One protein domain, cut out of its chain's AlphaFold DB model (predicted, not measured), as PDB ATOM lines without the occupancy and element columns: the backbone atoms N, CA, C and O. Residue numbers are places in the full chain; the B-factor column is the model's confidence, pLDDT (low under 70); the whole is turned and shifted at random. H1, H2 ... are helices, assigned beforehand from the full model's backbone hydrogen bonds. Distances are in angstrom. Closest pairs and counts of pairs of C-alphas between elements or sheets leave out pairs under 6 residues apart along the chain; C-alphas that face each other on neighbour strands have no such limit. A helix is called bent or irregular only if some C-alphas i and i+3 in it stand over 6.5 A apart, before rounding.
ATOM      1  N   ALA A 144      15.464  29.769 -19.366       49.44
ATOM      2  CA  ALA A 144      14.141  30.364 -19.497       49.44
ATOM      3  C   ALA A 144      13.587  30.887 -18.164       49.44
ATOM      4  O   ALA A 144      13.063  31.997 -18.110       49.44
ATOM      5  N   LYS A 145      13.777  30.133 -17.077       52.12
ATOM      6  CA  LYS A 145      13.375  30.545 -15.722       52.12
ATOM      7  C   LYS A 145      14.159  31.760 -15.218       52.12
ATOM      8  O   LYS A 145      13.603  32.618 -14.541       52.12
ATOM      9  N   ILE A 146      15.448  31.855 -15.555       53.81
ATOM     10  CA  ILE A 146      16.294  32.998 -15.172       53.81
ATOM     11  C   ILE A 146      15.885  34.269 -15.928       53.81
ATOM     12  O   ILE A 146      15.908  35.360 -15.356       53.81
ATOM     13  N   ALA A 147      15.517  34.146 -17.205       50.06
ATOM     14  CA  ALA A 147      15.012  35.269 -17.986       50.06
ATOM     15  C   ALA A 147      13.662  35.770 -17.445       50.06
ATOM     16  O   ALA A 147      13.489  36.976 -17.303       50.06
ATOM     17  N   ASP A 148      12.766  34.855 -17.070       51.81
ATOM     18  CA  ASP A 148      11.448  35.161 -16.501       51.81
ATOM     19  C   ASP A 148      11.549  35.921 -15.164       51.81
ATOM     20  O   ASP A 148      10.911  36.951 -14.975       51.81
ATOM     21  N   HIS A 149      12.467  35.520 -14.274       51.94
ATOM     22  CA  HIS A 149      12.696  36.222 -13.001       51.94
ATOM     23  C   HIS A 149      13.204  37.672 -13.186       51.94
ATOM     24  O   HIS A 149      13.009  38.519 -12.314       51.94
ATOM     25  N   ASN A 150      13.876  37.975 -14.302       49.09
ATOM     26  CA  ASN A 150      14.431  39.308 -14.571       49.09
ATOM     27  C   ASN A 150      13.552  40.157 -15.504       49.09
ATOM     28  O   ASN A 150      13.903  41.302 -15.789       49.09
ATOM     29  N   GLN A 151      12.421  39.628 -15.981       54.34
ATOM     30  CA  GLN A 151      11.460  40.370 -16.791       54.34
ATOM     31  C   GLN A 151      10.276  40.806 -15.923       54.34
ATOM     32  O   GLN A 151       9.428  40.013 -15.536       54.34
ATOM     33  N   HIS A 152      10.173  42.107 -15.650       56.19
ATOM     34  CA  HIS A 152       9.024  42.712 -14.964       56.19
ATOM     35  C   HIS A 152       7.814  42.913 -15.896       56.19
ATOM     36  O   HIS A 152       7.124  43.928 -15.814       56.19
ATOM     37  N   MET A 153       7.560  41.987 -16.822       61.75
ATOM     38  CA  MET A 153       6.462  42.103 -17.781       61.75
ATOM     39  C   MET A 153       5.390  41.070 -17.455       61.75
ATOM     40  O   MET A 153       5.630  39.871 -17.526       61.75
ATOM     41  N   SER A 154       4.195  41.533 -17.087       64.19
ATOM     42  CA  SER A 154       3.051  40.643 -16.866       64.19
ATOM     43  C   SER A 154       2.703  39.882 -18.150       64.19
ATOM     44  O   SER A 154       2.767  40.475 -19.230       64.19
ATOM     45  N   GLU A 155       2.208  38.647 -18.035       62.62
ATOM     46  CA  GLU A 155       1.710  37.865 -19.180       62.62
ATOM     47  C   GLU A 155       0.678  38.632 -20.029       62.62
ATOM     48  O   GLU A 155       0.672  38.511 -21.250       62.62
ATOM     49  N   GLU A 156      -0.149  39.477 -19.406       62.53
ATOM     50  CA  GLU A 156      -1.110  40.338 -20.105       62.53
ATOM     51  C   GLU A 156      -0.416  41.255 -21.121       62.53
ATOM     52  O   GLU A 156      -0.708  41.179 -22.309       62.53
ATOM     53  N   HIS A 157       0.566  42.051 -20.693       64.56
ATOM     54  CA  HIS A 157       1.372  42.888 -21.590       64.56
ATOM     55  C   HIS A 157       2.130  42.084 -22.656       64.56
ATOM     56  O   HIS A 157       2.299  42.562 -23.774       64.56
ATOM     57  N   LEU A 158       2.573  40.868 -22.328       64.19
ATOM     58  CA  LEU A 158       3.341  40.024 -23.242       64.19
ATOM     59  C   LEU A 158       2.479  39.461 -24.390       64.19
ATOM     60  O   LEU A 158       2.977  39.257 -25.497       64.19
ATOM     61  N   PHE A 159       1.186  39.216 -24.140       66.94
ATOM     62  CA  PHE A 159       0.272  38.593 -25.102       66.94
ATOM     63  C   PHE A 159      -0.871  39.498 -25.591       66.94
ATOM     64  O   PHE A 159      -1.585  39.079 -26.506       66.94
ATOM     65  N   ALA A 160      -1.031  40.717 -25.063       67.75
ATOM     66  CA  ALA A 160      -2.166  41.607 -25.342       67.75
ATOM     67  C   ALA A 160      -2.456  41.795 -26.843       67.75
ATOM     68  O   ALA A 160      -3.600  41.660 -27.279       67.75
ATOM     69  N   ASP A 161      -1.427  42.029 -27.663       77.88
ATOM     70  CA  ASP A 161      -1.624  42.277 -29.101       77.88
ATOM     71  C   ASP A 161      -1.816  40.995 -29.923       77.88
ATOM     72  O   ASP A 161      -2.254  41.042 -31.078       77.88
ATOM     73  N   THR A 162      -1.484  39.833 -29.352       77.69
ATOM     74  CA  THR A 162      -1.491  38.549 -30.066       77.69
ATOM     75  C   THR A 162      -2.886  38.196 -30.547       77.69
ATOM     76  O   THR A 162      -3.086  37.812 -31.698       77.69
ATOM     77  N   GLU A 163      -3.879  38.357 -29.687       72.19
ATOM     78  CA  GLU A 163      -5.238  37.920 -29.967       72.19
ATOM     79  C   GLU A 163      -5.916  38.797 -31.036       72.19
ATOM     80  O   GLU A 163      -6.471  38.274 -32.014       72.19
ATOM     81  N   ALA A 164      -5.755  40.121 -30.950       76.06
ATOM     82  CA  ALA A 164      -6.186  41.048 -31.996       76.06
ATOM     83  C   ALA A 164      -5.513  40.747 -33.350       76.06
ATOM     84  O   ALA A 164      -6.183  40.757 -34.394       76.06
ATOM     85  N   HIS A 165      -4.215  40.425 -33.341       80.69
ATOM     86  CA  HIS A 165      -3.465  40.083 -34.547       80.69
ATOM     87  C   HIS A 165      -3.935  38.762 -35.176       80.69
ATOM     88  O   HIS A 165      -4.223  38.714 -36.374       80.69
ATOM     89  N   LEU A 166      -4.107  37.702 -34.381       76.31
ATOM     90  CA  LEU A 166      -4.597  36.404 -34.864       76.31
ATOM     91  C   LEU A 166      -6.005  36.513 -35.463       76.31
ATOM     92  O   LEU A 166      -6.289  35.921 -36.507       76.31
ATOM     93  N   ARG A 167      -6.882  37.321 -34.855       73.44
ATOM     94  CA  ARG A 167      -8.201  37.634 -35.422       73.44
ATOM     95  C   ARG A 167      -8.097  38.353 -36.765       73.44
ATOM     96  O   ARG A 167      -8.888  38.075 -37.665       73.44
ATOM     97  N   ALA A 168      -7.146  39.274 -36.919       78.50
ATOM     98  CA  ALA A 168      -6.913  39.955 -38.189       78.50
ATOM     99  C   ALA A 168      -6.423  38.991 -39.279       78.50
ATOM    100  O   ALA A 168      -6.939  39.054 -40.396       78.50
ATOM    101  N   LEU A 169      -5.511  38.072 -38.946       74.44
ATOM    102  CA  LEU A 169      -5.007  37.052 -39.871       74.44
ATOM    103  C   LEU A 169      -6.110  36.096 -40.336       74.44
ATOM    104  O   LEU A 169      -6.251  35.875 -41.533       74.44
ATOM    105  N   LYS A 170      -6.953  35.595 -39.421       70.88
ATOM    106  CA  LYS A 170      -8.065  34.692 -39.780       70.88
ATOM    107  C   LYS A 170      -9.062  35.315 -40.759       70.88
ATOM    108  O   LYS A 170      -9.636  34.608 -41.579       70.88
ATOM    109  N   ARG A 171      -9.267  36.633 -40.692       76.19
ATOM    110  CA  ARG A 171     -10.157  37.355 -41.618       76.19
ATOM    111  C   ARG A 171      -9.567  37.527 -43.018       76.19
ATOM    112  O   ARG A 171     -10.318  37.773 -43.954       76.19
ATOM    113  N   HIS A 172      -8.250  37.406 -43.168       69.38
ATOM    114  CA  HIS A 172      -7.551  37.613 -44.431       69.38
ATOM    115  C   HIS A 172      -6.997  36.285 -44.943       69.38
ATOM    116  O   HIS A 172      -5.820  35.970 -44.780       69.38
ATOM    117  N   LEU A 173      -7.861  35.507 -45.597       67.44
ATOM    118  CA  LEU A 173      -7.446  34.336 -46.366       67.44
ATOM    119  C   LEU A 173      -6.633  34.793 -47.583       67.44
ATOM    120  O   LEU A 173      -7.180  35.203 -48.605       67.44
ATOM    121  N   ALA A 196      24.371  39.273 -39.265       86.31
ATOM    122  CA  ALA A 196      25.080  39.772 -38.091       86.31
ATOM    123  C   ALA A 196      25.922  38.672 -37.422       86.31
ATOM    124  O   ALA A 196      25.589  37.489 -37.486       86.31
ATOM    125  N   ASN A 197      26.996  39.074 -36.736       83.44
ATOM    126  CA  ASN A 197      27.842  38.181 -35.948       83.44
ATOM    127  C   ASN A 197      27.721  38.532 -34.458       83.44
ATOM    128  O   ASN A 197      28.089  39.628 -34.044       83.44
ATOM    129  N   GLN A 198      27.210  37.596 -33.659       79.88
ATOM    130  CA  GLN A 198      27.038  37.772 -32.212       79.88
ATOM    131  C   GLN A 198      28.360  37.716 -31.423       79.88
ATOM    132  O   GLN A 198      28.379  38.063 -30.238       79.88
ATOM    133  N   GLY A 199      29.458  37.298 -32.060       79.75
ATOM    134  CA  GLY A 199      30.735  37.040 -31.404       79.75
ATOM    135  C   GLY A 199      30.593  35.973 -30.320       79.75
ATOM    136  O   GLY A 199      29.773  35.063 -30.423       79.75
ATOM    137  N   GLY A 200      31.363  36.107 -29.247       74.44
ATOM    138  CA  GLY A 200      31.345  35.172 -28.117       74.44
ATOM    139  C   GLY A 200      30.265  35.465 -27.094       74.44
ATOM    140  O   GLY A 200      30.350  35.010 -25.963       74.44
ATOM    141  N   CYS A 201      29.269  36.261 -27.473       74.50
ATOM    142  CA  CYS A 201      28.137  36.571 -26.630       74.50
ATOM    143  C   CYS A 201      26.968  35.668 -27.011       74.50
ATOM    144  O   CYS A 201      26.662  35.476 -28.190       74.50
ATOM    145  N   GLY A 202      26.250  35.162 -26.012       72.19
ATOM    146  CA  GLY A 202      25.052  34.351 -26.224       72.19
ATOM    147  C   GLY A 202      23.881  35.136 -26.814       72.19
ATOM    148  O   GLY A 202      22.803  34.583 -26.913       72.19
ATOM    149  N   SER A 203      24.047  36.393 -27.226       74.38
ATOM    150  CA  SER A 203      22.988  37.352 -27.574       74.38
ATOM    151  C   SER A 203      22.044  36.950 -28.713       74.38
ATOM    152  O   SER A 203      21.073  37.668 -28.963       74.38
ATOM    153  N   CYS A 204      22.219  35.782 -29.347       69.94
ATOM    154  CA  CYS A 204      21.170  35.194 -30.176       69.94
ATOM    155  C   CYS A 204      19.849  35.053 -29.411       69.94
ATOM    156  O   CYS A 204      18.799  35.108 -30.034       69.94
ATOM    157  N   TRP A 205      19.841  34.939 -28.077       62.12
ATOM    158  CA  TRP A 205      18.599  34.853 -27.297       62.12
ATOM    159  C   TRP A 205      17.839  36.177 -27.117       62.12
ATOM    160  O   TRP A 205      16.656  36.105 -26.782       62.12
ATOM    161  N   MET A 206      18.407  37.333 -27.502       53.69
ATOM    162  CA  MET A 206      17.605  38.528 -27.843       53.69
ATOM    163  C   MET A 206      16.565  38.202 -28.945       53.69
ATOM    164  O   MET A 206      15.599  38.928 -29.140       53.69
ATOM    165  N   SER A 207      16.731  37.076 -29.653       43.06
ATOM    166  CA  SER A 207      15.748  36.513 -30.582       43.06
ATOM    167  C   SER A 207      15.000  35.262 -30.081       43.06
ATOM    168  O   SER A 207      14.076  34.830 -30.760       43.06
ATOM    169  N   ARG A 208      15.325  34.666 -28.913       41.59
ATOM    170  CA  ARG A 208      14.643  33.442 -28.407       41.59
ATOM    171  C   ARG A 208      13.565  33.705 -27.365       41.59
ATOM    172  O   ARG A 208      12.496  33.117 -27.483       41.59
ATOM    173  N   PHE A 209      13.757  34.658 -26.454       58.78
ATOM    174  CA  PHE A 209      12.609  35.323 -25.823       58.78
ATOM    175  C   PHE A 209      12.082  36.389 -26.774       58.78
ATOM    176  O   PHE A 209      11.921  37.543 -26.390       58.78
ATOM    177  N   ALA A 210      11.842  35.994 -28.032       61.47
ATOM    178  CA  ALA A 210      11.384  36.875 -29.095       61.47
ATOM    179  C   ALA A 210      10.252  37.759 -28.577       61.47
ATOM    180  O   ALA A 210      10.309  38.972 -28.711       61.47
ATOM    181  N   LEU A 211       9.281  37.158 -27.888       65.38
ATOM    182  CA  LEU A 211       8.135  37.882 -27.365       65.38
ATOM    183  C   LEU A 211       8.506  38.913 -26.287       65.38
ATOM    184  O   LEU A 211       8.035  40.040 -26.366       65.38
ATOM    185  N   GLY A 212       9.393  38.581 -25.343       70.56
ATOM    186  CA  GLY A 212       9.867  39.529 -24.328       70.56
ATOM    187  C   GLY A 212      10.688  40.664 -24.942       70.56
ATOM    188  O   GLY A 212      10.459  41.829 -24.638       70.56
ATOM    189  N   SER A 213      11.586  40.354 -25.879       77.62
ATOM    190  CA  SER A 213      12.388  41.352 -26.596       77.62
ATOM    191  C   SER A 213      11.537  42.263 -27.486       77.62
ATOM    192  O   SER A 213      11.745  43.475 -27.492       77.62
ATOM    193  N   PHE A 214      10.545  41.719 -28.198       79.50
ATOM    194  CA  PHE A 214       9.577  42.518 -28.954       79.50
ATOM    195  C   PHE A 214       8.663  43.327 -28.024       79.50
ATOM    196  O   PHE A 214       8.355  44.472 -28.347       79.50
ATOM    197  N   GLY A 215       8.295  42.785 -26.860       78.69
ATOM    198  CA  GLY A 215       7.560  43.498 -25.815       78.69
ATOM    199  C   GLY A 215       8.341  44.701 -25.285       78.69
ATOM    200  O   GLY A 215       7.830  45.817 -25.292       78.69
ATOM    201  N   VAL A 216       9.620  44.520 -24.934       79.69
ATOM    202  CA  VAL A 216      10.521  45.619 -24.542       79.69
ATOM    203  C   VAL A 216      10.663  46.627 -25.682       79.69
ATOM    204  O   VAL A 216      10.600  47.830 -25.452       79.69
ATOM    205  N   TYR A 217      10.777  46.173 -26.932       85.81
ATOM    206  CA  TYR A 217      10.830  47.078 -28.082       85.81
ATOM    207  C   TYR A 217       9.532  47.886 -28.285       85.81
ATOM    208  O   TYR A 217       9.582  49.028 -28.744       85.81
ATOM    209  N   ALA A 218       8.368  47.335 -27.942       85.81
ATOM    210  CA  ALA A 218       7.104  48.066 -27.985       85.81
ATOM    211  C   ALA A 218       6.971  49.065 -26.817       85.81
ATOM    212  O   ALA A 218       6.562  50.208 -27.020       85.81
ATOM    213  N   LEU A 219       7.362  48.663 -25.603       82.25
ATOM    214  CA  LEU A 219       7.219  49.469 -24.385       82.25
ATOM    215  C   LEU A 219       8.304  50.550 -24.263       82.25
ATOM    216  O   LEU A 219       8.021  51.746 -24.135       82.25
ATOM    217  N   GLU A 220       9.563  50.138 -24.339       84.38
ATOM    218  CA  GLU A 220      10.744  50.966 -24.075       84.38
ATOM    219  C   GLU A 220      11.439  51.403 -25.363       84.38
ATOM    220  O   GLU A 220      11.903  52.540 -25.450       84.38
ATOM    221  N   GLY A 221      11.437  50.532 -26.376       88.81
ATOM    222  CA  GLY A 221      12.096  50.718 -27.666       88.81
ATOM    223  C   GLY A 221      13.608  50.558 -27.657       88.81
ATOM    224  O   GLY A 221      14.240  50.297 -26.640       88.81
ATOM    225  N   ALA A 222      14.202  50.702 -28.838       91.62
ATOM    226  CA  ALA A 222      15.620  50.475 -29.081       91.62
ATOM    227  C   ALA A 222      16.262  51.643 -29.834       91.62
ATOM    228  O   ALA A 222      15.595  52.400 -30.541       91.62
ATOM    229  N   ARG A 223      17.578  51.779 -29.665       94.12
ATOM    230  CA  ARG A 223      18.405  52.765 -30.371       94.12
ATOM    231  C   ARG A 223      19.058  52.121 -31.586       94.12
ATOM    232  O   ARG A 223      19.246  50.901 -31.600       94.12
ATOM    233  N   HIS A 224      19.449  52.923 -32.573       94.12
ATOM    234  CA  HIS A 224      20.168  52.400 -33.728       94.12
ATOM    235  C   HIS A 224      21.514  51.808 -33.304       94.12
ATOM    236  O   HIS A 224      22.237  52.349 -32.458       94.12
ATOM    237  N   ARG A 225      21.850  50.682 -33.926       92.12
ATOM    238  CA  ARG A 225      23.051  49.902 -33.641       92.12
ATOM    239  C   ARG A 225      23.643  49.377 -34.939       92.12
ATOM    240  O   ARG A 225      22.936  48.738 -35.715       92.12
ATOM    241  N   GLY A 226      24.935  49.609 -35.123       91.75
ATOM    242  CA  GLY A 226      25.756  48.969 -36.141       91.75
ATOM    243  C   GLY A 226      26.473  47.710 -35.644       91.75
ATOM    244  O   GLY A 226      26.419  47.341 -34.466       91.75
ATOM    245  N   ASN A 227      27.187  47.071 -36.565       91.38
ATOM    246  CA  ASN A 227      28.107  45.967 -36.302       91.38
ATOM    247  C   ASN A 227      29.331  46.400 -35.477       91.38
ATOM    248  O   ASN A 227      29.647  47.586 -35.350       91.38
ATOM    249  N   TYR A 228      30.070  45.416 -34.968       90.75
ATOM    250  CA  TYR A 228      31.360  45.663 -34.331       90.75
ATOM    251  C   TYR A 228      32.321  46.387 -35.275       90.75
ATOM    252  O   TYR A 228      32.480  45.998 -36.431       90.75
ATOM    253  N   GLY A 229      32.940  47.461 -34.781       89.81
ATOM    254  CA  GLY A 229      33.854  48.304 -35.554       89.81
ATOM    255  C   GLY A 229      33.184  49.180 -36.620       89.81
ATOM    256  O   GLY A 229      33.865  50.002 -37.228       89.81
ATOM    257  N   SER A 230      31.870  49.055 -36.835       87.31
ATOM    258  CA  SER A 230      31.119  50.043 -37.606       87.31
ATOM    259  C   SER A 230      30.775  51.194 -36.666       87.31
ATOM    260  O   SER A 230      30.131  50.995 -35.639       87.31
ATOM    261  N   PHE A 231      31.204  52.412 -36.980       90.69
ATOM    262  CA  PHE A 231      30.819  53.613 -36.230       90.69
ATOM    263  C   PHE A 231      29.371  54.026 -36.558       90.69
ATOM    264  O   PHE A 231      29.046  55.207 -36.630       90.69
ATOM    265  N   GLU A 232      28.495  53.050 -36.790       92.81
ATOM    266  CA  GLU A 232      27.129  53.230 -37.264       92.81
ATOM    267  C   GLU A 232      26.133  53.152 -36.100       92.81
ATOM    268  O   GLU A 232      26.147  52.225 -35.284       92.81
ATOM    269  N   GLY A 233      25.216  54.120 -36.054       94.38
ATOM    270  CA  GLY A 233      24.174  54.202 -35.031       94.38
ATOM    271  C   GLY A 233      24.653  54.753 -33.685       94.38
ATOM    272  O   GLY A 233      25.829  55.055 -33.479       94.38
ATOM    273  N   CYS A 234      23.711  54.886 -32.753       96.44
ATOM    274  CA  CYS A 234      23.952  55.403 -31.408       96.44
ATOM    275  C   CYS A 234      24.826  54.463 -30.567       96.44
ATOM    276  O   CYS A 234      25.742  54.913 -29.878       96.44
ATOM    277  N   LYS A 235      24.560  53.152 -30.621       94.25
ATOM    278  CA  LYS A 235      25.279  52.140 -29.835       94.25
ATOM    279  C   LYS A 235      25.753  50.989 -30.728       94.25
ATOM    280  O   LYS A 235      25.072  49.964 -30.760       94.25
ATOM    281  N   PRO A 236      26.897  51.106 -31.426       94.12
ATOM    282  CA  PRO A 236      27.505  49.986 -32.143       94.12
ATOM    283  C   PRO A 236      27.689  48.741 -31.266       94.12
ATOM    284  O   PRO A 236      27.758  48.824 -30.035       94.12
ATOM    285  N   TYR A 237      27.731  47.560 -31.878       92.06
ATOM    286  CA  TYR A 237      28.003  46.322 -31.152       92.06
ATOM    287  C   TYR A 237      29.450  46.307 -30.638       92.06
ATOM    288  O   TYR A 237      30.379  46.592 -31.386       92.06
ATOM    289  N   VAL A 238      29.656  45.985 -29.360       89.94
ATOM    290  CA  VAL A 238      30.981  46.095 -28.712       89.94
ATOM    291  C   VAL A 238      31.726  44.766 -28.611       89.94
ATOM    292  O   VAL A 238      32.920  44.749 -28.328       89.94
ATOM    293  N   VAL A 239      31.043  43.644 -28.848       85.81
ATOM    294  CA  VAL A 239      31.661  42.318 -28.771       85.81
ATOM    295  C   VAL A 239      32.334  42.009 -30.101       85.81
ATOM    296  O   VAL A 239      31.675  41.958 -31.142       85.81
ATOM    297  N   SER A 240      33.649  41.801 -30.053       83.88
ATOM    298  CA  SER A 240      34.435  41.466 -31.238       83.88
ATOM    299  C   SER A 240      34.042  40.092 -31.805       83.88
ATOM    300  O   SER A 240      33.827  39.147 -31.037       83.88
ATOM    301  N   PRO A 241      34.002  39.938 -33.142       79.19
ATOM    302  CA  PRO A 241      33.880  38.636 -33.791       79.19
ATOM    303  C   PRO A 241      35.187  37.820 -33.764       79.19
ATOM    304  O   PRO A 241      35.200  36.689 -34.249       79.19
ATOM    305  N   ASP A 242      36.287  38.378 -33.243       72.75
ATOM    306  CA  ASP A 242      37.637  37.809 -33.346       72.75
ATOM    307  C   ASP A 242      37.906  36.644 -32.385       72.75
ATOM    308  O   ASP A 242      38.937  35.984 -32.512       72.75
ATOM    309  N   CYS A 243      37.000  36.331 -31.450       66.81
ATOM    310  CA  CYS A 243      37.172  35.227 -30.492       66.81
ATOM    311  C   CYS A 243      37.094  33.816 -31.109       66.81
ATOM    312  O   CYS A 243      36.925  32.826 -30.397       66.81
ATOM    313  N   GLY A 244      37.237  33.726 -32.431       55.72
ATOM    314  CA  GLY A 244      36.795  32.607 -33.240       55.72
ATOM    315  C   GLY A 244      35.306  32.740 -33.526       55.72
ATOM    316  O   GLY A 244      34.554  33.350 -32.787       55.72
ATOM    317  N   VAL A 245      34.840  32.165 -34.616       57.84
ATOM    318  CA  VAL A 245      33.430  31.771 -34.678       57.84
ATOM    319  C   VAL A 245      33.515  30.248 -34.632       57.84
ATOM    320  O   VAL A 245      34.419  29.753 -35.290       57.84
ATOM    321  N   PRO A 246      32.724  29.523 -33.824       61.22
ATOM    322  CA  PRO A 246      32.070  30.044 -32.643       61.22
ATOM    323  C   PRO A 246      33.187  30.371 -31.646       61.22
ATOM    324  O   PRO A 246      34.276  29.791 -31.684       61.22
ATOM    325  N   CYS A 247      32.933  31.289 -30.731       61.59
ATOM    326  CA  CYS A 247      33.912  31.502 -29.675       61.59
ATOM    327  C   CYS A 247      33.978  30.276 -28.754       61.59
ATOM    328  O   CYS A 247      33.035  29.481 -28.702       61.59
ATOM    329  N   SER A 248      35.080  30.110 -28.014       63.09
ATOM    330  CA  SER A 248      35.094  29.136 -26.910       63.09
ATOM    331  C   SER A 248      33.948  29.441 -25.943       63.09
ATOM    332  O   SER A 248      33.586  30.605 -25.759       63.09
ATOM    333  N   VAL A 249      33.431  28.408 -25.276       63.41
ATOM    334  CA  VAL A 249      32.458  28.539 -24.176       63.41
ATOM    335  C   VAL A 249      32.907  29.559 -23.122       63.41
ATOM    336  O   VAL A 249      32.073  30.256 -22.556       63.41
ATOM    337  N   ASP A 250      34.220  29.730 -22.945       62.88
ATOM    338  CA  ASP A 250      34.817  30.688 -22.009       62.88
ATOM    339  C   ASP A 250      34.501  32.161 -22.352       62.88
ATOM    340  O   ASP A 250      34.596  33.024 -21.486       62.88
ATOM    341  N   PHE A 251      34.095  32.470 -23.591       63.62
ATOM    342  CA  PHE A 251      33.678  33.828 -23.975       63.62
ATOM    343  C   PHE A 251      32.243  34.145 -23.570       63.62
ATOM    344  O   PHE A 251      31.923  35.315 -23.356       63.62
ATOM    345  N   TYR A 252      31.407  33.120 -23.395       65.19
ATOM    346  CA  TYR A 252      29.979  33.245 -23.096       65.19
ATOM    347  C   TYR A 252      29.713  33.416 -21.592       65.19
ATOM    348  O   TYR A 252      28.712  32.932 -21.064       65.19
ATOM    349  N   GLN A 253      30.617  34.097 -20.891       65.56
ATOM    350  CA  GLN A 253      30.506  34.388 -19.466       65.56
ATOM    351  C   GLN A 253      29.608  35.607 -19.231       65.56
ATOM    352  O   GLN A 253      29.662  36.590 -19.976       65.56
ATOM    353  N   LYS A 254      28.770  35.555 -18.187       66.31
ATOM    354  CA  LYS A 254      27.819  36.632 -17.855       66.31
ATOM    355  C   LYS A 254      28.553  37.935 -17.552       66.31
ATOM    356  O   LYS A 254      28.070  39.006 -17.907       66.31
ATOM    357  N   GLU A 255      29.732  37.823 -16.959       68.88
ATOM    358  CA  GLU A 255      30.644  38.902 -16.587       68.88
ATOM    359  C   GLU A 255      31.110  39.713 -17.806       68.88
ATOM    360  O   GLU A 255      31.430  40.889 -17.673       68.88
ATOM    361  N   ASN A 256      31.075  39.118 -19.005       73.19
ATOM    362  CA  ASN A 256      31.414  39.784 -20.264       73.19
ATOM    363  C   ASN A 256      30.222  40.525 -20.897       73.19
ATOM    364  O   ASN A 256      30.365  41.110 -21.972       73.19
ATOM    365  N   THR A 257      29.035  40.487 -20.279       82.06
ATOM    366  CA  THR A 257      27.861  41.211 -20.781       82.06
ATOM    367  C   THR A 257      28.093  42.716 -20.621       82.06
ATOM    368  O   THR A 257      28.285  43.169 -19.492       82.06
ATOM    369  N   PRO A 258      28.051  43.511 -21.708       85.50
ATOM    370  CA  PRO A 258      28.236  44.955 -21.612       85.50
ATOM    371  C   PRO A 258      27.210  45.600 -20.678       85.50
ATOM    372  O   PRO A 258      26.028  45.245 -20.708       85.50
ATOM    373  N   HIS A 259      27.648  46.569 -19.876       87.94
ATOM    374  CA  HIS A 259      26.747  47.337 -19.023       87.94
ATOM    375  C   HIS A 259      25.757  48.168 -19.851       87.94
ATOM    376  O   HIS A 259      26.053  48.607 -20.967       87.94
ATOM    377  N   CYS A 260      24.565  48.387 -19.291       88.69
ATOM    378  CA  CYS A 260      23.580  49.271 -19.898       88.69
ATOM    379  C   CYS A 260      24.020  50.725 -19.701       88.69
ATOM    380  O   CYS A 260      24.008  51.243 -18.587       88.69
ATOM    381  N   GLU A 261      24.417  51.369 -20.792       91.56
ATOM    382  CA  GLU A 261      24.817  52.771 -20.815       91.56
ATOM    383  C   GLU A 261      23.865  53.572 -21.701       91.56
ATOM    384  O   GLU A 261      23.746  53.311 -22.902       91.56
ATOM    385  N   GLU A 262      23.248  54.603 -21.136       93.31
ATOM    386  CA  GLU A 262      22.269  55.451 -21.823       93.31
ATOM    387  C   GLU A 262      22.910  56.650 -22.540       93.31
ATOM    388  O   GLU A 262      22.452  57.788 -22.452       93.31
ATOM    389  N   VAL A 263      24.013  56.408 -23.249       94.50
ATOM    390  CA  VAL A 263      24.796  57.453 -23.928       94.50
ATOM    391  C   VAL A 263      25.213  56.964 -25.312       94.50
ATOM    392  O   VAL A 263      25.744  55.867 -25.427       94.50
ATOM    393  N   CYS A 264      24.976  57.728 -26.378       96.38
ATOM    394  CA  CYS A 264      25.464  57.345 -27.710       96.38
ATOM    395  C   CYS A 264      26.990  57.495 -27.819       96.38
ATOM    396  O   CYS A 264      27.600  58.197 -27.020       96.38
ATOM    397  N   GLN A 265      27.608  56.853 -28.812       94.62
ATOM    398  CA  GLN A 265      29.007  57.136 -29.156       94.62
ATOM    399  C   GLN A 265      29.203  58.614 -29.549       94.62
ATOM    400  O   GLN A 265      28.297  59.236 -30.103       94.62
ATOM    401  N   ASP A 266      30.410  59.141 -29.338       93.25
ATOM    402  CA  ASP A 266      30.721  60.571 -29.507       93.25
ATOM    403  C   ASP A 266      30.504  61.099 -30.933       93.25
ATOM    404  O   ASP A 266      30.197  62.271 -31.130       93.25
ATOM    405  N   LEU A 267      30.668  60.236 -31.940       92.81
ATOM    406  CA  LEU A 267      30.515  60.599 -33.353       92.81
ATOM    407  C   LEU A 267      29.053  60.608 -33.821       92.81
ATOM    408  O   LEU A 267      28.783  60.952 -34.972       92.81
ATOM    409  N   TYR A 268      28.110  60.201 -32.968       95.88
ATOM    410  CA  TYR A 268      26.702  60.127 -33.327       95.88
ATOM    411  C   TYR A 268      25.976  61.427 -32.980       95.88
ATOM    412  O   TYR A 268      25.970  61.866 -31.835       95.88
ATOM    413  N   GLU A 269      25.335  62.035 -33.979       94.88
ATOM    414  CA  GLU A 269      24.731  63.371 -33.865       94.88
ATOM    415  C   GLU A 269      23.580  63.438 -32.849       94.88
ATOM    416  O   GLU A 269      23.398  64.447 -32.166       94.88
ATOM    417  N   LYS A 270      22.785  62.368 -32.738       95.88
ATOM    418  CA  LYS A 270      21.604  62.353 -31.868       95.88
ATOM    419  C   LYS A 270      21.958  61.970 -30.437       95.88
ATOM    420  O   LYS A 270      22.819  61.127 -30.189       95.88
ATOM    421  N   ARG A 271      21.190  62.508 -29.485       95.69
ATOM    422  CA  ARG A 271      21.226  62.058 -28.088       95.69
ATOM    423  C   ARG A 271      20.613  60.668 -27.955       95.69
ATOM    424  O   ARG A 271      19.752  60.271 -28.737       95.69
ATOM    425  N   TYR A 272      20.983  59.970 -26.886       94.69
ATOM    426  CA  TYR A 272      20.465  58.633 -26.596       94.69
ATOM    427  C   TYR A 272      18.938  58.588 -26.455       94.69
ATOM    428  O   TYR A 272      18.306  57.626 -26.890       94.69
ATOM    429  N   SER A 273      18.325  59.618 -25.869       93.69
ATOM    430  CA  SER A 273      16.864  59.751 -25.772       93.69
ATOM    431  C   SER A 273      16.184  59.944 -27.128       93.69
ATOM    432  O   SER A 273      15.059  59.488 -27.311       93.69
ATOM    433  N   ASP A 274      16.871  60.596 -28.066       95.19
ATOM    434  CA  ASP A 274      16.288  61.092 -29.315       95.19
ATOM    435  C   ASP A 274      16.415  60.066 -30.448       95.19
ATOM    436  O   ASP A 274      15.680  60.119 -31.434       95.19
ATOM    437  N   ASP A 275      17.328  59.102 -30.308       95.88
ATOM    438  CA  ASP A 275      17.504  58.000 -31.254       95.88
ATOM    439  C   ASP A 275      16.605  56.786 -30.971       95.88
ATOM    440  O   ASP A 275      16.887  55.651 -31.355       95.88
ATOM    441  N   LEU A 276      15.517  57.016 -30.246       94.19
ATOM    442  CA  LEU A 276      14.606  55.981 -29.800       94.19
ATOM    443  C   LEU A 276      13.623  55.580 -30.910       94.19
ATOM    444  O   LEU A 276      12.850  56.394 -31.412       94.19
ATOM    445  N   THR A 277      13.603  54.290 -31.237       94.25
ATOM    446  CA  THR A 277      12.620  53.660 -32.130       94.25
ATOM    447  C   THR A 277      11.775  52.664 -31.342       94.25
ATOM    448  O   THR A 277      12.309  51.923 -30.517       94.25
ATOM    449  N   LYS A 278      10.454  52.662 -31.550       92.69
ATOM    450  CA  LYS A 278       9.516  51.781 -30.836       92.69
ATOM    451  C   LYS A 278       8.671  50.968 -31.801       92.69
ATOM    452  O   LYS A 278       8.244  51.465 -32.844       92.69
ATOM    453  N   GLY A 279       8.392  49.729 -31.415       89.62
ATOM    454  CA  GLY A 279       7.334  48.939 -32.032       89.62
ATOM    455  C   GLY A 279       5.964  49.496 -31.651       89.62
ATOM    456  O   GLY A 279       5.784  50.020 -30.557       89.62
ATOM    457  N   ARG A 280       4.979  49.375 -32.545       89.50
ATOM    458  CA  ARG A 280       3.584  49.703 -32.203       89.50
ATOM    459  C   ARG A 280       2.939  48.625 -31.332       89.50
ATOM    460  O   ARG A 280       2.100  48.945 -30.502       89.50
ATOM    461  N   SER A 281       3.278  47.370 -31.600       85.38
ATOM    462  CA  SER A 281       2.651  46.189 -31.012       85.38
ATOM    463  C   SER A 281       3.623  45.016 -31.039       85.38
ATOM    464  O   SER A 281       4.420  44.916 -31.979       85.38
ATOM    465  N   ALA A 282       3.506  44.108 -30.077       83.50
ATOM    466  CA  ALA A 282       4.290  42.879 -30.003       83.50
ATOM    467  C   ALA A 282       3.354  41.674 -29.882       83.50
ATOM    468  O   ALA A 282       2.609  41.541 -28.919       83.50
ATOM    469  N   TYR A 283       3.381  40.792 -30.878       78.69
ATOM    470  CA  TYR A 283       2.464  39.662 -30.962       78.69
ATOM    471  C   TYR A 283       3.200  38.365 -31.273       78.69
ATOM    472  O   TYR A 283       4.231  38.344 -31.947       78.69
ATOM    473  N   TRP A 284       2.628  37.263 -30.805       74.69
ATOM    474  CA  TRP A 284       3.144  35.926 -31.040       74.69
ATOM    475  C   TRP A 284       2.402  35.244 -32.194       74.69
ATOM    476  O   TRP A 284       1.174  35.215 -32.232       74.69
ATOM    477  N   ILE A 285       3.148  34.670 -33.140       72.38
ATOM    478  CA  ILE A 285       2.593  33.891 -34.255       72.38
ATOM    479  C   ILE A 285       3.201  32.492 -34.210       72.38
ATOM    480  O   ILE A 285       4.421  32.344 -34.152       72.38
ATOM    481  N   ARG A 286       2.350  31.465 -34.285       63.38
ATOM    482  CA  ARG A 286       2.769  30.069 -34.450       63.38
ATOM    483  C   ARG A 286       2.628  29.653 -35.909       63.38
ATOM    484  O   ARG A 286       1.609  29.942 -36.535       63.38
ATOM    485  N   ALA A 287       3.611  28.925 -36.429       52.06
ATOM    486  CA  ALA A 287       3.429  28.180 -37.667       52.06
ATOM    487  C   ALA A 287       2.495  26.985 -37.408       52.06
ATOM    488  O   ALA A 287       2.733  26.189 -36.503       52.06
ATOM    489  N   ASP A 288       1.445  26.858 -38.218       47.69
ATOM    490  CA  ASP A 288       0.428  25.798 -38.115       47.69
ATOM    491  C   ASP A 288       1.013  24.385 -38.349       47.69
ATOM    492  O   ASP A 288       0.484  23.379 -37.888       47.69
ATOM    493  N   LYS A 289       2.172  24.298 -39.018       41.59
ATOM    494  CA  LYS A 289       2.912  23.052 -39.261       41.59
ATOM    495  C   LYS A 289       4.359  23.199 -38.789       41.59
ATOM    496  O   LYS A 289       5.077  24.044 -39.317       41.59
ATOM    497  N   GLY A 290       4.807  22.354 -37.855       38.75
ATOM    498  CA  GLY A 290       6.245  22.088 -37.674       38.75
ATOM    499  C   GLY A 290       6.867  22.251 -36.283       38.75
ATOM    500  O   GLY A 290       8.034  21.909 -36.138       38.75
ATOM    501  N   SER A 291       6.149  22.686 -35.246       40.94
ATOM    502  CA  SER A 291       6.624  22.474 -33.867       40.94
ATOM    503  C   SER A 291       5.461  22.082 -32.964       40.94
ATOM    504  O   SER A 291       4.480  22.811 -32.847       40.94
ATOM    505  N   SER A 292       5.526  20.897 -32.354       42.19
ATOM    506  CA  SER A 292       4.589  20.442 -31.314       42.19
ATOM    507  C   SER A 292       4.936  21.028 -29.939       42.19
ATOM    508  O   SER A 292       4.085  21.076 -29.051       42.19
ATOM    509  N   GLU A 293       6.153  21.548 -29.781       42.88
ATOM    510  CA  GLU A 293       6.643  22.184 -28.562       42.88
ATOM    511  C   GLU A 293       5.994  23.557 -28.377       42.88
ATOM    512  O   GLU A 293       6.495  24.600 -28.794       42.88
ATOM    513  N   THR A 294       4.824  23.556 -27.752       47.44
ATOM    514  CA  THR A 294       4.339  24.749 -27.065       47.44
ATOM    515  C   THR A 294       5.048  24.753 -25.723       47.44
ATOM    516  O   THR A 294       4.906  23.783 -24.977       47.44
ATOM    517  N   THR A 295       5.802  25.801 -25.390       46.50
ATOM    518  CA  THR A 295       6.248  25.981 -24.005       46.50
ATOM    519  C   THR A 295       4.995  25.876 -23.128       46.50
ATOM    520  O   THR A 295       4.017  26.568 -23.436       46.50
ATOM    521  N   PRO A 296       4.954  25.005 -22.101       47.34
ATOM    522  CA  PRO A 296       3.742  24.760 -21.318       47.34
ATOM    523  C   PRO A 296       3.068  26.044 -20.825       47.34
ATOM    524  O   PRO A 296       1.846  26.114 -20.831       47.34
ATOM    525  N   VAL A 297       3.874  27.073 -20.535       46.66
ATOM    526  CA  VAL A 297       3.459  28.440 -20.189       46.66
ATOM    527  C   VAL A 297       2.597  29.085 -21.280       46.66
ATOM    528  O   VAL A 297       1.484  29.506 -21.010       46.66
ATOM    529  N   VAL A 298       3.034  29.091 -22.544       50.34
ATOM    530  CA  VAL A 298       2.271  29.689 -23.657       50.34
ATOM    531  C   VAL A 298       0.946  28.952 -23.864       50.34
ATOM    532  O   VAL A 298      -0.093  29.573 -24.079       50.34
ATOM    533  N   LEU A 299       0.956  27.620 -23.759       52.12
ATOM    534  CA  LEU A 299      -0.258  26.813 -23.880       52.12
ATOM    535  C   LEU A 299      -1.219  27.057 -22.709       52.12
ATOM    536  O   LEU A 299      -2.423  27.172 -22.931       52.12
ATOM    537  N   SER A 300      -0.709  27.139 -21.476       53.66
ATOM    538  CA  SER A 300      -1.519  27.424 -20.291       53.66
ATOM    539  C   SER A 300      -2.068  28.841 -20.307       53.66
ATOM    540  O   SER A 300      -3.235  29.012 -19.980       53.66
ATOM    541  N   THR A 301      -1.296  29.834 -20.752       51.50
ATOM    542  CA  THR A 301      -1.731  31.231 -20.860       51.50
ATOM    543  C   THR A 301      -2.789  31.383 -21.950       51.50
ATOM    544  O   THR A 301      -3.844  31.948 -21.689       51.50
ATOM    545  N   ILE A 302      -2.607  30.771 -23.129       54.34
ATOM    546  CA  ILE A 302      -3.648  30.733 -24.172       54.34
ATOM    547  C   ILE A 302      -4.916  30.043 -23.649       54.34
ATOM    548  O   ILE A 302      -6.015  30.567 -23.813       54.34
ATOM    549  N   ARG A 303      -4.786  28.883 -22.988       56.72
ATOM    550  CA  ARG A 303      -5.932  28.157 -22.413       56.72
ATOM    551  C   ARG A 303      -6.630  28.953 -21.318       56.72
ATOM    552  O   ARG A 303      -7.850  28.942 -21.289       56.72
ATOM    553  N   LYS A 304      -5.888  29.646 -20.457       52.53
ATOM    554  CA  LYS A 304      -6.418  30.482 -19.377       52.53
ATOM    555  C   LYS A 304      -7.157  31.700 -19.933       52.53
ATOM    556  O   LYS A 304      -8.304  31.916 -19.570       52.53
ATOM    557  N   ILE A 305      -6.565  32.401 -20.902       47.22
ATOM    558  CA  ILE A 305      -7.195  33.527 -21.610       47.22
ATOM    559  C   ILE A 305      -8.488  33.086 -22.322       47.22
ATOM    560  O   ILE A 305      -9.481  33.813 -22.321       47.22
ATOM    561  N   ILE A 306      -8.503  31.885 -22.908       50.47
ATOM    562  CA  ILE A 306      -9.691  31.328 -23.573       50.47
ATOM    563  C   ILE A 306     -10.738  30.828 -22.555       50.47
ATOM    564  O   ILE A 306     -11.932  31.025 -22.774       50.47
ATOM    565  N   ALA A 307     -10.323  30.194 -21.454       44.50
ATOM    566  CA  ALA A 307     -11.208  29.545 -20.481       44.50
ATOM    567  C   ALA A 307     -11.796  30.497 -19.423       44.50
ATOM    568  O   ALA A 307     -12.915  30.266 -18.974       44.50
ATOM    569  N   GLU A 308     -11.109  31.585 -19.055       45.44
ATOM    570  CA  GLU A 308     -11.587  32.583 -18.075       45.44
ATOM    571  C   GLU A 308     -12.644  33.551 -18.651       45.44
ATOM    572  O   GLU A 308     -12.963  34.582 -18.065       45.44
ATOM    573  N   GLY A 309     -13.255  33.209 -19.790       41.16
ATOM    574  CA  GLY A 309     -14.471  33.868 -20.268       41.16
ATOM    575  C   GLY A 309     -14.269  35.235 -20.924       41.16
ATOM    576  O   GLY A 309     -15.255  35.853 -21.319       41.16
ATOM    577  N   PHE A 310     -13.026  35.682 -21.138       40.16
ATOM    578  CA  PHE A 310     -12.754  36.883 -21.942       40.16
ATOM    579  C   PHE A 310     -13.079  36.671 -23.438       40.16
ATOM    580  O   PHE A 310     -13.265  37.626 -24.191       40.16
ATOM    581  N   PHE A 311     -13.255  35.410 -23.862       40.00
ATOM    582  CA  PHE A 311     -13.639  35.032 -25.221       40.00
ATOM    583  C   PHE A 311     -14.853  34.105 -25.270       40.00
ATOM    584  O   PHE A 311     -14.732  32.885 -25.264       40.00
ATOM    585  N   ARG A 312     -16.043  34.678 -25.496       31.45
ATOM    586  CA  ARG A 312     -17.094  33.975 -26.252       31.45
ATOM    587  C   ARG A 312     -16.691  33.937 -27.733       31.45
ATOM    588  O   ARG A 312     -17.210  34.684 -28.554       31.45
ATOM    589  N   MET A 313     -15.738  33.077 -28.078       33.34
ATOM    590  CA  MET A 313     -15.706  32.455 -29.402       33.34
ATOM    591  C   MET A 313     -16.099  31.007 -29.179       33.34
ATOM    592  O   MET A 313     -15.404  30.257 -28.499       33.34
ATOM    593  N   THR A 314     -17.278  30.651 -29.669       29.94
ATOM    594  CA  THR A 314     -17.812  29.301 -29.593       29.94
ATOM    595  C   THR A 314     -16.818  28.329 -30.219       29.94
ATOM    596  O   THR A 314     -16.484  28.432 -31.396       29.94
TER     597      THR A 314
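Overview. This is residues 144 to 173 and 196 to 314 of the 331 residues of the protein "Cathepsin B-like cysteine proteinase 6" of Toxocara canis (UniProt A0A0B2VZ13). Little regular structure: a loose, elongated model with H4, and H3 near it, between a lobe of loops within residues 223 to 275 and H2 with H5 at the other end. The 149 printed residues include five named helices, H1 to H5 in order, 50 residues, all helix; radius of gyration of the C-alphas 18.8 A, spans 57 by 37 by 32 A.

Arrangement. H2, residues 155 to 171, is irregular, C-alphas 158 and 161 being 8.0 A apart. Its residues 157 to 158 alone touch H4, residues 210 to 219, about perpendicular at 80 degrees; closest C-alphas are Leu 158 and Gly 215, 6.0 A. H5, residues 296 to 307, is close to H2 but not clearly touching; closest C-alphas are Glu 155 and Thr 301, 7.7 A. H3, residues 203 to 207, is close to H4 but not clearly touching; closest C-alphas are Met 206 and Ser 213, 6.1 A. H1, residues 144 to 149, touches no helix. Each O i to N i+4 pair is within hydrogen-bond range in H1, H4 and H5, but 9 of 13 in H2 and 0 of 1 in H3, with 2 of 2 O i to N i+3 pairs.

Along the chain. H2 runs 25.4 A from C-alpha 155 at (1.710, 37.865, -19.180); H5, 15.7 A, ends at C-alpha 307, (-11.208, 29.545, -20.481). H4 measures 14.1 A, H1 8.9 A, H3 7.9 A.

Size, cuts and confidence. Residues 174 to 195 are not printed; C-alphas 173 and 196 are 34.0 A apart. H4 to H5 is a long link. pLDDT is under 70 in 69 residues, among them 286 to 314.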